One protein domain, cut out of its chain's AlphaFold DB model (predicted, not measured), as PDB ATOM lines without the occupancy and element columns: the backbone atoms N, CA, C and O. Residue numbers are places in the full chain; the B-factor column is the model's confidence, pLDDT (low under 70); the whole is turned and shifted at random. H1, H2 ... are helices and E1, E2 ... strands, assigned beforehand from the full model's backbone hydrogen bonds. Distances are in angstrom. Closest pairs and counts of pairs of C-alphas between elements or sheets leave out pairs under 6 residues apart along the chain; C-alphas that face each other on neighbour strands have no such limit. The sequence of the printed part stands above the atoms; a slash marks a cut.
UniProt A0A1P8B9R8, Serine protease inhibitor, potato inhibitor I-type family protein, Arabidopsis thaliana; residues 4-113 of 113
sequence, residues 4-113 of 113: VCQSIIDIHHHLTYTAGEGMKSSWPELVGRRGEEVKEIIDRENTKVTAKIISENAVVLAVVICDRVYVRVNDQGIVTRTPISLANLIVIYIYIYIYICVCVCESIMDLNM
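Overview. This is residues 4 to 113 of the 113 residues of the protein "Serine protease inhibitor, potato inhibitor I-type family protein" of Arabidopsis thaliana (UniProt A0A1P8B9R8). The model is a long arm of two helices with a small head at one end: the first helix H1 and the last helix H3 run side by side in opposite ways, and beyond them H2 packs on a small sheet of two strands, E1 and E2. H3 is the longer of the arm's two helices, and two long stretches with no named element, residues 21 to 34 and 74 to 86, join the arm to the head. The 110 printed residues hold three named helices and two named strands in the order H1, H2, E1, E2, H3; the sheet has the order E1, E2 and is parallel, and the class is mostly helix. The whole is loose, with a radius of gyration of the C-alphas of 18.1 A, and spans 62 by 28 by 22 A.

Arrangement. Start at the first printed residue, where H1, residues 4 to 20, begins the arm. Its partner is H3, residues 87 to 111, which it touches with 12 pairs of C-alphas within 8 A. Look at Cys 5 and Val 102 for the closest C-alphas of the two, 5.7 A apart. The two helices run opposite ways at a shallow tilt of 13 degrees, with their centres 11.3 A apart. Move on to H2, residues 35 to 45, which touches no helix and is apart from both H1 and H3. Next find the two strands, E1, residues 50 to 55, and E2, residues 68 to 73. They are parallel neighbours, with an angle of 31 degrees between their N-to-C directions, and C-alphas 51 and 69 face each other at 4.6 A. Between their backbones, N 52 and O 69 are 2.8 A apart and N 71 and O 52 are 2.9 A apart, both within hydrogen-bond range. Between H2 and E1 the closest C-alphas are those of Lys 39 and Ala 51, at 5.2 A. Between H2 and E2 they are those of Gly 35 and Val 73, at 6.2 A. H1 is apart from both strands, and E1 is apart from H3. In H1, H2 and H3 every O i to N i+4 pair is within hydrogen-bond range.

Along the chain. Find C-alpha 4 at (-73.815, 18.532, 36.586); from there H1 runs 24.0 A to C-alpha 20. After a long link of 14 residues, H2 begins at C-alpha 35, at (-29.239, 16.244, 48.293), and runs 15.1 A to C-alpha 45. A tight link of 4 residues leads to E1, which is 16.5 A long from Thr 50 to Ser 55. E2 follows from Arg 68 to Val 73, 15.7 A long. H3 starts at Ala 87 and covers 35.8 A to Leu 111, whose C-alpha is at (-76.619, 30.918, 27.214).

Size, cuts and confidence. The C-alphas of Gln 76 and Met 113 are the two farthest apart, at 62.5 A, while those of the first and last printed residues, Val 4 and Met 113, are 16.2 A apart. The printed part runs from residue 4 to residue 113, the chain's last residue, and has no cut. The links from H1 to H2, from E1 to E2 and from E2 to H3 are long, and the last two have 12 and 13 residues. The mean pLDDT of the printed part is 84.4. Look for values under 70 in the B-factor column at residues 16 to 22, 62 to 64, 86 to 89, 91, 109 and 112 to 113, 18 residues together. H1 has a mean of 76 and H3 of 78, while H2 and E1 have 95 and E2 has 94.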
ATOM      1  N   VAL A   4     -75.068  18.925  37.251       81.03
ATOM      2  CA  VAL A   4     -73.815  18.532  36.586       81.03
ATOM      3  C   VAL A   4     -72.620  19.314  37.136       81.03
ATOM      4  O   VAL A   4     -71.621  18.709  37.520       81.03
ATOM      5  N   CYS A   5     -72.721  20.644  37.211       82.27
ATOM      6  CA  CYS A   5     -71.679  21.499  37.780       82.27
ATOM      7  C   CYS A   5     -71.390  21.126  39.250       82.27
ATOM      8  O   CYS A   5     -70.227  20.995  39.630       82.27
ATOM      9  N   GLN A   6     -72.433  20.888  40.058       85.97
ATOM     10  CA  GLN A   6     -72.261  20.484  41.458       85.97
ATOM     11  C   GLN A   6     -71.585  19.112  41.573       85.97
ATOM     12  O   GLN A   6     -70.642  18.960  42.341       85.97
ATOM     13  N   SER A   7     -71.981  18.143  40.740       85.22
ATOM     14  CA  SER A   7     -71.352  16.815  40.715       85.22
ATOM     15  C   SER A   7     -69.854  16.890  40.391       85.22
ATOM     16  O   SER A   7     -69.051  16.163  40.968       85.22
ATOM     17  N   ILE A   8     -69.454  17.788  39.483       82.55
ATOM     18  CA  ILE A   8     -68.043  18.022  39.143       82.55
ATOM     19  C   ILE A   8     -67.274  18.595  40.347       82.55
ATOM     20  O   ILE A   8     -66.160  18.148  40.633       82.55
ATOM     21  N   ILE A   9     -67.867  19.552  41.065       83.13
ATOM     22  CA  ILE A   9     -67.290  20.137  42.284       83.13
ATOM     23  C   ILE A   9     -67.151  19.070  43.380       83.13
ATOM     24  O   ILE A   9     -66.095  18.959  44.000       83.13
ATOM     25  N   ASP A  10     -68.161  18.223  43.570       86.60
ATOM     26  CA  ASP A  10     -68.135  17.150  44.568       86.60
ATOM     27  C   ASP A  10     -67.052  16.107  44.246       86.60
ATOM     28  O   ASP A  10     -66.305  15.683  45.134       86.60
ATOM     29  N   ILE A  11     -66.887  15.750  42.965       82.67
ATOM     30  CA  ILE A  11     -65.786  14.892  42.500       82.67
ATOM     31  C   ILE A  11     -64.435  15.561  42.777       82.67
ATOM     32  O   ILE A  11     -63.516  14.898  43.259       82.67
ATOM     33  N   HIS A  12     -64.294  16.867  42.525       80.89
ATOM     34  CA  HIS A  12     -63.066  17.599  42.833       80.89
ATOM     35  C   HIS A  12     -62.722  17.548  44.325       80.89
ATOM     36  O   HIS A  12     -61.586  17.241  44.695       80.89
ATOM     37  N   HIS A  13     -63.705  17.814  45.185       80.35
ATOM     38  CA  HIS A  13     -63.542  17.735  46.632       80.35
ATOM     39  C   HIS A  13     -63.181  16.319  47.084       80.35
ATOM     40  O   HIS A  13     -62.294  16.151  47.915       80.35
ATOM     41  N   HIS A  14     -63.787  15.285  46.498       79.71
ATOM     42  CA  HIS A  14     -63.441  13.902  46.814       79.71
ATOM     43  C   HIS A  14     -62.012  13.540  46.379       79.71
ATOM     44  O   HIS A  14     -61.262  12.923  47.135       79.71
ATOM     45  N   LEU A  15     -61.591  13.958  45.181       72.09
ATOM     46  CA  LEU A  15     -60.237  13.711  44.677       72.09
ATOM     47  C   LEU A  15     -59.174  14.475  45.479       72.09
ATOM     48  O   LEU A  15     -58.106  13.936  45.755       72.09
ATOM     49  N   THR A  16     -59.458  15.710  45.892       68.73
ATOM     50  CA  THR A  16     -58.539  16.490  46.737       68.73
ATOM     51  C   THR A  16     -58.471  15.946  48.156       68.73
ATOM     52  O   THR A  16     -57.383  15.884  48.723       68.73
ATOM     53  N   TYR A  17     -59.593  15.482  48.707       64.59
ATOM     54  CA  TYR A  17     -59.632  14.831  50.012       64.59
ATOM     55  C   TYR A  17     -58.854  13.508  50.012       64.59
ATOM     56  O   TYR A  17     -58.004  13.287  50.870       64.59
ATOM     57  N   THR A  18     -59.070  12.654  49.006       61.57
ATOM     58  CA  THR A  18     -58.370  11.360  48.887       61.57
ATOM     59  C   THR A  18     -56.877  11.517  48.588       61.57
ATOM     60  O   THR A  18     -56.078  10.693  49.022       61.57
ATOM     61  N   ALA A  19     -56.475  12.598  47.912       59.74
ATOM     62  CA  ALA A  19     -55.070  12.977  47.761       59.74
ATOM     63  C   ALA A  19     -54.479  13.671  49.012       59.74
ATOM     64  O   ALA A  19     -53.261  13.825  49.100       59.74
ATOM     65  N   GLY A  20     -55.321  14.105  49.956       55.78
ATOM     66  CA  GLY A  20     -54.980  15.021  51.049       55.78
ATOM     67  C   GLY A  20     -54.832  14.398  52.438       55.78
ATOM     68  O   GLY A  20     -54.363  15.083  53.348       55.78
ATOM     69  N   GLU A  21     -55.162  13.122  52.643       53.08
ATOM     70  CA  GLU A  21     -54.940  12.478  53.944       53.08
ATOM     71  C   GLU A  21     -53.454  12.123  54.149       53.08
ATOM     72  O   GLU A  21     -52.972  11.031  53.854       53.08
ATOM     73  N   GLY A  22     -52.703  13.097  54.672       59.13
ATOM     74  CA  GLY A  22     -51.462  12.875  55.421       59.13
ATOM     75  C   GLY A  22     -50.173  12.689  54.617       59.13
ATOM     76  O   GLY A  22     -49.115  12.519  55.221       59.13
ATOM     77  N   MET A  23     -50.206  12.743  53.285       72.65
ATOM     78  CA  MET A  23     -48.996  12.563  52.474       72.65
ATOM     79  C   MET A  23     -48.338  13.904  52.147       72.65
ATOM     80  O   MET A  23     -48.766  14.629  51.250       72.65
ATOM     81  N   LYS A  24     -47.248  14.224  52.854       83.48
ATOM     82  CA  LYS A  24     -46.396  15.373  52.522       83.48
ATOM     83  C   LYS A  24     -45.921  15.258  51.066       83.48
ATOM     84  O   LYS A  24     -45.403  14.220  50.656       83.48
ATOM     85  N   SER A  25     -46.151  16.305  50.278       84.67
ATOM     86  CA  SER A  25     -45.932  16.332  48.820       84.67
ATOM     87  C   SER A  25     -45.013  17.465  48.356       84.67
ATOM     88  O   SER A  25     -44.708  17.575  47.168       84.67
ATOM     89  N   SER A  26     -44.559  18.311  49.279       89.30
ATOM     90  CA  SER A  26     -43.668  19.438  49.021       89.30
ATOM     91  C   SER A  26     -42.747  19.647  50.218       89.30
ATOM     92  O   SER A  26     -43.169  19.469  51.362       89.30
ATOM     93  N   TRP A  27     -41.501  20.024  49.940       93.96
ATOM     94  CA  TRP A  27     -40.435  20.170  50.936       93.96
ATOM     95  C   TRP A  27     -39.674  21.500  50.788       93.96
ATOM     96  O   TRP A  27     -38.469  21.501  50.510       93.96
ATOM     97  N   PRO A  28     -40.346  22.663  50.898       95.13
ATOM     98  CA  PRO A  28     -39.702  23.968  50.716       95.13
ATOM     99  C   PRO A  28     -38.572  24.231  51.724       95.13
ATOM    100  O   PRO A  28     -37.588  24.883  51.394       95.13
ATOM    101  N   GLU A  29     -38.673  23.679  52.931       96.08
ATOM    102  CA  GLU A  29     -37.696  23.817  54.014       96.08
ATOM    103  C   GLU A  29     -36.375  23.063  53.778       96.08
ATOM    104  O   GLU A  29     -35.416  23.229  54.537       96.08
ATOM    105  N   LEU A  30     -36.322  22.216  52.748       96.62
ATOM    106  CA  LEU A  30     -35.147  21.418  52.398       96.62
ATOM    107  C   LEU A  30     -34.263  22.077  51.330       96.62
ATOM    108  O   LEU A  30     -33.175  21.577  51.034       96.62
ATOM    109  N   VAL A  31     -34.692  23.209  50.766       97.37
ATOM    110  CA  VAL A  31     -33.863  24.002  49.850       97.37
ATOM    111  C   VAL A  31     -32.625  24.515  50.590       97.37
ATOM    112  O   VAL A  31     -32.714  24.998  51.716       97.37
ATOM    113  N   GLY A  32     -31.452  24.389  49.967       97.29
ATOM    114  CA  GLY A  32     -30.166  24.751  50.569       97.29
ATOM    115  C   GLY A  32     -29.483  23.638  51.376       97.29
ATOM    116  O   GLY A  32     -28.351  23.831  51.815       97.29
ATOM    117  N   ARG A  33     -30.110  22.465  51.544       97.52
ATOM    118  CA  ARG A  33     -29.491  21.293  52.196       97.52
ATOM    119  C   ARG A  33     -28.775  20.375  51.204       97.52
ATOM    120  O   ARG A  33     -28.924  20.524  49.990       97.52
ATOM    121  N   ARG A  34     -28.009  19.399  51.710       97.84
ATOM    122  CA  ARG A  34     -27.357  18.373  50.875       97.84
ATOM    123  C   ARG A  34     -28.395  17.411  50.295       97.84
ATOM    124  O   ARG A  34     -29.244  16.910  51.020       97.84
ATOM    125  N   GLY A  35     -28.287  17.100  49.005       96.94
ATOM    126  CA  GLY A  35     -29.239  16.244  48.293       96.94
ATOM    127  C   GLY A  35     -29.430  14.858  48.907       96.94
ATOM    128  O   GLY A  35     -30.557  14.381  48.950       96.94
ATOM    129  N   GLU A  36     -28.360  14.243  49.419       97.25
ATOM    130  CA  GLU A  36     -28.420  12.935  50.098       97.25
ATOM    131  C   GLU A  36     -29.251  12.994  51.390       97.25
ATOM    132  O   GLU A  36     -30.154  12.188  51.582       97.25
ATOM    133  N   GLU A  37     -29.027  14.014  52.227       97.37
ATOM    134  CA  GLU A  37     -29.823  14.242  53.444       97.37
ATOM    135  C   GLU A  37     -31.300  14.462  53.088       97.37
ATOM    136  O   GLU A  37     -32.202  13.879  53.685       97.37
ATOM    137  N   VAL A  38     -31.558  15.282  52.067       96.63
ATOM    138  CA  VAL A  38     -32.916  15.576  51.594       96.63
ATOM    139  C   VAL A  38     -33.606  14.331  51.052       96.63
ATOM    140  O   VAL A  38     -34.787  14.122  51.327       96.63
ATOM    141  N   LYS A  39     -32.880  13.488  50.318       96.71
ATOM    142  CA  LYS A  39     -33.388  12.211  49.826       96.71
ATOM    143  C   LYS A  39     -33.864  11.329  50.982       96.71
ATOM    144  O   LYS A  39     -34.992  10.846  50.934       96.71
ATOM    145  N   GLU A  40     -33.048  11.165  52.020       96.58
ATOM    146  CA  GLU A  40     -33.405  10.372  53.203       96.58
ATOM    147  C   GLU A  40     -34.613  10.953  53.952       96.58
ATOM    148  O   GLU A  40     -35.494  10.209  54.387       96.58
ATOM    149  N   ILE A  41     -34.690  12.282  54.080       95.82
ATOM    150  CA  ILE A  41     -35.829  12.949  54.722       95.82
ATOM    151  C   ILE A  41     -37.122  12.684  53.945       95.82
ATOM    152  O   ILE A  41     -38.115  12.305  54.562       95.82
ATOM    153  N   ILE A  42     -37.114  12.839  52.619       94.25
ATOM    154  CA  ILE A  42     -38.299  12.632  51.774       94.25
ATOM    155  C   ILE A  42     -38.773  11.178  51.839       94.25
ATOM    156  O   ILE A  42     -39.954  10.943  52.095       94.25
ATOM    157  N   ASP A  43     -37.858  10.220  51.656       93.34
ATOM    158  CA  ASP A  43     -38.180   8.786  51.682       93.34
ATOM    159  C   ASP A  43     -38.764   8.369  53.052       93.34
ATOM    160  O   ASP A  43     -39.638   7.503  53.133       93.34
ATOM    161  N   ARG A  44     -38.325   9.020  54.142       93.10
ATOM    162  CA  ARG A  44     -38.827   8.795  55.508       93.10
ATOM    163  C   ARG A  44     -40.177   9.461  55.776       93.10
ATOM    164  O   ARG A  44     -41.020   8.872  56.445       93.10
ATOM    165  N   GLU A  45     -40.365  10.697  55.325       92.45
ATOM    166  CA  GLU A  45     -41.585  11.471  55.586       92.45
ATOM    167  C   GLU A  45     -42.763  11.025  54.720       92.45
ATOM    168  O   GLU A  45     -43.913  11.155  55.137       92.45
ATOM    169  N   ASN A  46     -42.495  10.485  53.532       88.77
ATOM    170  CA  ASN A  46     -43.519   9.928  52.667       88.77
ATOM    171  C   ASN A  46     -43.033   8.620  52.030       88.77
ATOM    172  O   ASN A  46     -42.430   8.598  50.962       88.77
ATOM    173  N   THR A  47     -43.385   7.499  52.659       89.12
ATOM    174  CA  THR A  47     -43.002   6.147  52.213       89.12
ATOM    175  C   THR A  47     -43.674   5.704  50.908       89.12
ATOM    176  O   THR A  47     -43.388   4.620  50.402       89.12
ATOM    177  N   LYS A  48     -44.591   6.512  50.357       86.78
ATOM    178  CA  LYS A  48     -45.222   6.280  49.051       86.78
ATOM    179  C   LYS A  48     -44.436   6.894  47.899       86.78
ATOM    180  O   LYS A  48     -44.797   6.656  46.748       86.78
ATOM    181  N   VAL A  49     -43.398   7.678  48.187       89.73
ATOM    182  CA  VAL A  49     -42.525   8.258  47.170       89.73
ATOM    183  C   VAL A  49     -41.086   7.782  47.337       89.73
ATOM    184  O   VAL A  49     -40.669   7.317  48.388       89.73
ATOM    185  N   THR A  50     -40.326   7.896  46.259       92.21
ATOM    186  CA  THR A  50     -38.892   7.660  46.187       92.21
ATOM    187  C   THR A  50     -38.228   8.917  45.648       92.21
ATOM    188  O   THR A  50     -38.464   9.339  44.507       92.21
ATOM    189  N   ALA A  51     -37.362   9.517  46.452       93.93
ATOM    190  CA  ALA A  51     -36.545  10.644  46.056       93.93
ATOM    191  C   ALA A  51     -35.393  10.195  45.144       93.93
ATOM    192  O   ALA A  51     -34.662   9.241  45.433       93.93
ATOM    193  N   LYS A  52     -35.211  10.901  44.025       94.51
ATOM    194  CA  LYS A  52     -34.098  10.715  43.085       94.51
ATOM    195  C   LYS A  52     -33.331  12.018  42.931       94.51
ATOM    196  O   LYS A  52     -33.905  13.033  42.532       94.51
ATOM    197  N   ILE A  53     -32.036  11.969  43.217       96.27
ATOM    198  CA  ILE A  53     -31.139  13.106  43.035       96.27
ATOM    199  C   ILE A  53     -30.835  13.254  41.547       96.27
ATOM    200  O   ILE A  53     -30.529  12.278  40.862       96.27
ATOM    201  N   ILE A  54     -30.954  14.478  41.047       95.60
ATOM    202  CA  ILE A  54     -30.641  14.841  39.668       95.60
ATOM    203  C   ILE A  54     -29.847  16.144  39.646       95.60
ATOM    204  O   ILE A  54     -30.017  16.995  40.518       95.60
ATOM    205  N   SER A  55     -29.018  16.323  38.618       95.59
ATOM    206  CA  SER A  55     -28.360  17.608  38.372       95.59
ATOM    207  C   SER A  55     -29.403  18.713  38.164       95.59
ATOM    208  O   SER A  55     -30.469  18.484  37.584       95.59
ATOM    209  N   GLU A  56     -29.084  19.924  38.607       94.07
ATOM    210  CA  GLU A  56     -29.888  21.129  38.417       94.07
ATOM    211  C   GLU A  56     -30.322  21.318  36.955       94.07
ATOM    212  O   GLU A  56     -31.495  21.607  36.691       94.07
ATOM    213  N   ASN A  57     -29.419  21.021  36.017       92.01
ATOM    214  CA  ASN A  57     -29.613  21.174  34.574       92.01
ATOM    215  C   ASN A  57     -30.222  19.937  33.894       92.01
ATOM    216  O   ASN A  57     -30.387  19.918  32.674       92.01
ATOM    217  N   ALA A  58     -30.560  18.889  34.651       91.77
ATOM    218  CA  ALA A  58     -31.130  17.678  34.082       91.77
ATOM    219  C   ALA A  58     -32.508  17.958  33.460       91.77
ATOM    220  O   ALA A  58     -33.451  18.404  34.136       91.77
ATOM    221  N   VAL A  59     -32.628  17.639  32.170       86.23
ATOM    222  CA  VAL A  59     -33.904  17.587  31.461       86.23
ATOM    223  C   VAL A  59     -34.573  16.269  31.817       86.23
ATOM    224  O   VAL A  59     -34.038  15.187  31.582       86.23
ATOM    225  N   VAL A  60     -35.746  16.367  32.427       82.34
ATOM    226  CA  VAL A  60     -36.544  15.217  32.832       82.34
ATOM    227  C   VAL A  60     -37.733  15.128  31.891       82.34
ATOM    228  O   VAL A  60     -38.416  16.127  31.671       82.34
ATOM    229  N   LEU A  61     -37.988  13.936  31.348       77.14
ATOM    230  CA  LEU A  61     -39.192  13.689  30.565       77.14
ATOM    231  C   LEU A  61     -40.419  13.933  31.449       77.14
ATOM    232  O   LEU A  61     -40.476  13.418  32.567       77.14
ATOM    233  N   ALA A  62     -41.402  14.675  30.941       68.19
ATOM    234  CA  ALA A  62     -42.643  15.012  31.640       68.19
ATOM    235  C   ALA A  62     -43.597  13.804  31.787       68.19
ATOM    236  O   ALA A  62     -44.797  13.911  31.559       68.19
ATOM    237  N   VAL A  63     -43.062  12.633  32.148       69.33
ATOM    238  CA  VAL A  63     -43.864  11.477  32.537       69.33
ATOM    239  C   VAL A  63     -44.271  11.662  33.985       69.33
ATOM    240  O   VAL A  63     -43.433  11.744  34.889       69.33
ATOM    241  N   VAL A  64     -45.577  11.699  34.186       64.66
ATOM    242  CA  VAL A  64     -46.187  11.736  35.502       64.66
ATOM    243  C   VAL A  64     -45.967  10.384  36.171       64.66
ATOM    244  O   VAL A  64     -46.543   9.376  35.776       64.66
ATOM    245  N   ILE A  65     -45.098  10.371  37.175       72.43
ATOM    246  CA  ILE A  65     -44.856   9.207  38.020       72.43
ATOM    247  C   ILE A  65     -45.099   9.654  39.462       72.43
ATOM    248  O   ILE A  65     -44.330  10.453  40.000       72.43
ATOM    249  N   CYS A  66     -46.209   9.190  40.044       73.41
ATOM    250  CA  CYS A  66     -46.724   9.658  41.335       73.41
ATOM    251  C   CYS A  66     -45.809   9.314  42.517       73.41
ATOM    252  O   CYS A  66     -45.781  10.053  43.495       73.41
ATOM    253  N   ASP A  67     -45.045   8.225  42.413       85.46
ATOM    254  CA  ASP A  67     -44.162   7.707  43.461       85.46
ATOM    255  C   ASP A  67     -42.752   8.314  43.412       85.46
ATOM    256  O   ASP A  67     -41.831   7.792  44.032       85.46
ATOM    257  N   ARG A  68     -42.532   9.410  42.674       87.94
ATOM    258  CA  ARG A  68     -41.192   9.965  42.465       87.94
ATOM    259  C   ARG A  68     -41.112  11.444  42.803       87.94
ATOM    260  O   ARG A  68     -41.896  12.258  42.315       87.94
ATOM    261  N   VAL A  69     -40.083  11.790  43.570       91.74
ATOM    262  CA  VAL A  69     -39.702  13.173  43.878       91.74
ATOM    263  C   VAL A  69     -38.307  13.431  43.324       91.74
ATOM    264  O   VAL A  69     -37.384  12.652  43.554       91.74
ATOM    265  N   TYR A  70     -38.134  14.522  42.584       92.52
ATOM    266  CA  TYR A  70     -36.817  14.926  42.101       92.52
ATOM    267  C   TYR A  70     -36.155  15.892  43.070       92.52
ATOM    268  O   TYR A  70     -36.697  16.954  43.372       92.52
ATOM    269  N   VAL A  71     -34.949  15.540  43.497       95.53
ATOM    270  CA  VAL A  71     -34.085  16.386  44.315       95.53
ATOM    271  C   VAL A  71     -33.042  16.996  43.383       95.53
ATOM    272  O   VAL A  71     -32.072  16.341  43.006       95.53
ATOM    273  N   ARG A  72     -33.288  18.231  42.932       96.12
ATOM    274  CA  ARG A  72     -32.383  18.951  42.021       96.12
ATOM    275  C   ARG A  72     -31.240  19.568  42.802       96.12
ATOM    276  O   ARG A  72     -31.495  20.406  43.664       96.12
ATOM    277  N   VAL A  73     -30.014  19.176  42.473       97.58
ATOM    278  CA  VAL A  73     -28.804  19.658  43.141       97.58
ATOM    279  C   VAL A  73     -27.855  20.369  42.184       97.58
ATOM    280  O   VAL A  73     -27.711  19.961  41.030       97.58
ATOM    281  N   ASN A  74     -27.192  21.415  42.671       97.35
ATOM    282  CA  ASN A  74     -26.065  22.032  41.971       97.35
ATOM    283  C   ASN A  74     -24.800  21.156  42.056       97.35
ATOM    284  O   ASN A  74     -24.801  20.090  42.675       97.35
ATOM    285  N   ASP A  75     -23.693  21.640  41.495       96.41
ATOM    286  CA  ASP A  75     -22.404  20.930  41.482       96.41
ATOM    287  C   ASP A  75     -21.810  20.687  42.884       96.41
ATOM    288  O   ASP A  75     -20.930  19.846  43.049       96.41
ATOM    289  N   GLN A  76     -22.296  21.392  43.912       96.93
ATOM    290  CA  GLN A  76     -21.919  21.179  45.317       96.93
ATOM    291  C   GLN A  76     -22.813  20.138  46.017       96.93
ATOM    292  O   GLN A  76     -22.673  19.899  47.218       96.93
ATOM    293  N   GLY A  77     -23.765  19.531  45.301       96.93
ATOM    294  CA  GLY A  77     -24.738  18.601  45.868       96.93
ATOM    295  C   GLY A  77     -25.796  19.284  46.739       96.93
ATOM    296  O   GLY A  77     -26.418  18.612  47.560       96.93
ATOM    297  N   ILE A  78     -25.994  20.598  46.594       97.80
ATOM    298  CA  ILE A  78     -26.961  21.383  47.369       97.80
ATOM    299  C   ILE A  78     -28.263  21.536  46.595       97.80
ATOM    300  O   ILE A  78     -28.251  21.870  45.412       97.80
ATOM    301  N   VAL A  79     -29.386  21.321  47.278       97.72
ATOM    302  CA  VAL A  79     -30.727  21.421  46.700       97.72
ATOM    303  C   VAL A  79     -31.042  22.859  46.309       97.72
ATOM    304  O   VAL A  79     -31.100  23.736  47.172       97.72
ATOM    305  N   THR A  80     -31.290  23.098  45.020       96.83
ATOM    306  CA  THR A  80     -31.551  24.450  44.487       96.83
ATOM    307  C   THR A  80     -33.024  24.748  44.246       96.83
ATOM    308  O   THR A  80     -33.408  25.907  44.104       96.83
ATOM    309  N   ARG A  81     -33.875  23.717  44.210       94.42
ATOM    310  CA  ARG A  81     -35.323  23.855  44.015       94.42
ATOM    311  C   ARG A  81     -36.085  23.007  45.012       94.42
ATOM    312  O   ARG A  81     -35.639  21.913  45.347       94.42
ATOM    313  N   THR A  82     -37.258  23.489  45.415       94.55
ATOM    314  CA  THR A  82     -38.183  22.750  46.276       94.55
ATOM    315  C   THR A  82     -38.486  21.375  45.675       94.55
ATOM    316  O   THR A  82     -39.006  21.312  44.556       94.55
ATOM    317  N   PRO A  83     -38.180  20.273  46.382       92.95
ATOM    318  CA  PRO A  83     -38.640  18.950  45.993       92.95
ATOM    319  C   PRO A  83     -40.167  18.908  46.070       92.95
ATOM    320  O   PRO A  83     -40.755  19.310  47.075       92.95
ATOM    321  N   ILE A  84     -40.810  18.446  44.999       88.56
ATOM    322  CA  ILE A  84     -42.269  18.329  44.894       88.56
ATOM    323  C   ILE A  84     -42.583  16.937  44.348       88.56
ATOM    324  O   ILE A  84     -41.944  16.487  43.391       88.56
ATOM    325  N   SER A  85     -43.560  16.249  44.939       84.27
ATOM    326  CA  SER A  85     -44.096  15.018  44.361       84.27
ATOM    327  C   SER A  85     -44.974  15.356  43.160       84.27
ATOM    328  O   SER A  85     -45.826  16.245  43.204       84.27
ATOM    329  N   LEU A  86     -44.769  14.652  42.044       69.77
ATOM    330  CA  LEU A  86     -45.485  14.939  40.793       69.77
ATOM    331  C   LEU A  86     -46.999  14.685  40.892       69.77
ATOM    332  O   LEU A  86     -47.740  15.161  40.033       69.77
ATOM    333  N   ALA A  87     -47.470  14.025  41.957       67.43
ATOM    334  CA  ALA A  87     -48.888  13.970  42.308       67.43
ATOM    335  C   ALA A  87     -49.514  15.377  42.387       67.43
ATOM    336  O   ALA A  87     -50.648  15.568  41.956       67.43
ATOM    337  N   ASN A  88     -48.750  16.386  42.822       67.43
ATOM    338  CA  ASN A  88     -49.205  17.774  42.862       67.43
ATOM    339  C   ASN A  88     -49.517  18.336  41.458       67.43
ATOM    340  O   ASN A  88     -50.517  19.022  41.273       67.43
ATOM    341  N   LEU A  89     -48.733  17.988  40.427       68.42
ATOM    342  CA  LEU A  89     -49.004  18.450  39.056       68.42
ATOM    343  C   LEU A  89     -50.292  17.854  38.485       68.42
ATOM    344  O   LEU A  89     -51.009  18.549  37.768       68.42
ATOM    345  N   ILE A  90     -50.603  16.595  38.810       70.38
ATOM    346  CA  ILE A  90     -51.875  15.977  38.415       70.38
ATOM    347  C   ILE A  90     -53.028  16.717  39.076       70.38
ATOM    348  O   ILE A  90     -53.987  17.059  38.399       70.38
ATOM    349  N   VAL A  91     -52.923  16.998  40.377       68.70
ATOM    350  CA  VAL A  91     -53.959  17.732  41.114       68.70
ATOM    351  C   VAL A  91     -54.170  19.118  40.508       68.70
ATOM    352  O   VAL A  91     -55.312  19.496  40.273       68.70
ATOM    353  N   ILE A  92     -53.097  19.837  40.163       73.66
ATOM    354  CA  ILE A  92     -53.182  21.130  39.469       73.66
ATOM    355  C   ILE A  92     -53.841  20.976  38.092       73.66
ATOM    356  O   ILE A  92     -54.723  21.759  37.753       73.66
ATOM    357  N   TYR A  93     -53.460  19.970  37.301       79.06
ATOM    358  CA  TYR A  93     -54.054  19.734  35.982       79.06
ATOM    359  C   TYR A  93     -55.547  19.394  36.073       79.06
ATOM    360  O   TYR A  93     -56.351  19.983  35.355       79.06
ATOM    361  N   ILE A  94     -55.927  18.494  36.986       80.96
ATOM    362  CA  ILE A  94     -57.321  18.138  37.265       80.96
ATOM    363  C   ILE A  94     -58.080  19.375  37.748       80.96
ATOM    364  O   ILE A  94     -59.173  19.620  37.262       80.96
ATOM    365  N   TYR A  95     -57.508  20.180  38.647       80.73
ATOM    366  CA  TYR A  95     -58.130  21.417  39.122       80.73
ATOM    367  C   TYR A  95     -58.369  22.411  37.986       80.73
ATOM    368  O   TYR A  95     -59.474  22.924  37.858       80.73
ATOM    369  N   ILE A  96     -57.374  22.645  37.123       84.93
ATOM    370  CA  ILE A  96     -57.516  23.518  35.950       84.93
ATOM    371  C   ILE A  96     -58.600  22.978  35.015       84.93
ATOM    372  O   ILE A  96     -59.457  23.737  34.575       84.93
ATOM    373  N   TYR A  97     -58.591  21.675  34.727       86.55
ATOM    374  CA  TYR A  97     -59.590  21.046  33.868       86.55
ATOM    375  C   TYR A  97     -60.999  21.158  34.459       86.55
ATOM    376  O   TYR A  97     -61.920  21.564  33.763       86.55
ATOM    377  N   ILE A  98     -61.156  20.876  35.754       85.00
ATOM    378  CA  ILE A  98     -62.414  21.007  36.491       85.00
ATOM    379  C   ILE A  98     -62.888  22.456  36.499       85.00
ATOM    380  O   ILE A  98     -64.052  22.698  36.208       85.00
ATOM    381  N   TYR A  99     -62.004  23.419  36.763       85.01
ATOM    382  CA  TYR A  99     -62.334  24.842  36.723       85.01
ATOM    383  C   TYR A  99     -62.814  25.255  35.330       85.01
ATOM    384  O   TYR A  99     -63.859  25.882  35.206       85.01
ATOM    385  N   ILE A 100     -62.120  24.827  34.268       87.66
ATOM    386  CA  ILE A 100     -62.564  25.046  32.884       87.66
ATOM    387  C   ILE A 100     -63.932  24.393  32.649       87.66
ATOM    388  O   ILE A 100     -64.818  25.039  32.099       87.66
ATOM    389  N   CYS A 101     -64.135  23.144  33.074       85.29
ATOM    390  CA  CYS A 101     -65.410  22.444  32.936       85.29
ATOM    391  C   CYS A 101     -66.549  23.160  33.669       85.29
ATOM    392  O   CYS A 101     -67.629  23.285  33.099       85.29
ATOM    393  N   VAL A 102     -66.317  23.652  34.889       83.74
ATOM    394  CA  VAL A 102     -67.298  24.421  35.667       83.74
ATOM    395  C   VAL A 102     -67.575  25.761  34.989       83.74
ATOM    396  O   VAL A 102     -68.734  26.050  34.728       83.74
ATOM    397  N   CYS A 103     -66.552  26.527  34.587       83.45
ATOM    398  CA  CYS A 103     -66.737  27.798  33.874       83.45
ATOM    399  C   CYS A 103     -67.507  27.629  32.557       83.45
ATOM    400  O   CYS A 103     -68.363  28.448  32.224       83.45
ATOM    401  N   VAL A 104     -67.215  26.569  31.797       85.08
ATOM    402  CA  VAL A 104     -67.940  26.245  30.561       85.08
ATOM    403  C   VAL A 104     -69.372  25.812  30.879       85.08
ATOM    404  O   VAL A 104     -70.294  26.261  30.208       85.08
ATOM    405  N   CYS A 105     -69.578  24.988  31.909       79.87
ATOM    406  CA  CYS A 105     -70.904  24.575  32.372       79.87
ATOM    407  C   CYS A 105     -71.749  25.792  32.793       79.87
ATOM    408  O   CYS A 105     -72.894  25.903  32.363       79.87
ATOM    409  N   GLU A 106     -71.181  26.743  33.540       78.63
ATOM    410  CA  GLU A 106     -71.824  28.013  33.907       78.63
ATOM    411  C   GLU A 106     -72.140  28.880  32.686       78.63
ATOM    412  O   GLU A 106     -73.289  29.271  32.505       78.63
ATOM    413  N   SER A 107     -71.177  29.066  31.779       79.18
ATOM    414  CA  SER A 107     -71.390  29.846  30.550       79.18
ATOM    415  C   SER A 107     -72.491  29.248  29.665       79.18
ATOM    416  O   SER A 107     -73.309  29.975  29.108       79.18
ATOM    417  N   ILE A 108     -72.537  27.917  29.533       75.70
ATOM    418  CA  ILE A 108     -73.578  27.213  28.770       75.70
ATOM    419  C   ILE A 108     -74.946  27.356  29.450       75.70
ATOM    420  O   ILE A 108     -75.953  27.442  28.750       75.70
ATOM    421  N   MET A 109     -75.014  27.377  30.784       67.02
ATOM    422  CA  MET A 109     -76.273  27.620  31.496       67.02
ATOM    423  C   MET A 109     -76.787  29.044  31.272       67.02
ATOM    424  O   MET A 109     -77.975  29.200  31.008       67.02
ATOM    425  N   ASP A 110     -75.908  30.048  31.294       73.71
ATOM    426  CA  ASP A 110     -76.275  31.448  31.033       73.71
ATOM    427  C   ASP A 110     -76.719  31.686  29.578       73.71
ATOM    428  O   ASP A 110     -77.543  32.554  29.317       73.71
ATOM    429  N   LEU A 111     -76.205  30.898  28.626       74.78
ATOM    430  CA  LEU A 111     -76.619  30.918  27.214       74.78
ATOM    431  C   LEU A 111     -77.971  30.231  26.950       74.78
ATOM    432  O   LEU A 111     -78.574  30.480  25.907       74.78
ATOM    433  N   ASN A 112     -78.419  29.337  27.839       66.60
ATOM    434  CA  ASN A 112     -79.664  28.569  27.692       66.60
ATOM    435  C   ASN A 112     -80.831  29.125  28.536       66.60
ATOM    436  O   ASN A 112     -81.895  28.500  28.574       66.60
ATOM    437  N   MET A 113     -80.634  30.264  29.208       60.97
ATOM    438  CA  MET A 113     -81.660  31.037  29.919       60.97
ATOM    439  C   MET A 113     -82.088  32.248  29.089       60.97
ATOM    440  O   MET A 113     -83.301  32.559  29.114       60.97
TER     441      MET A 113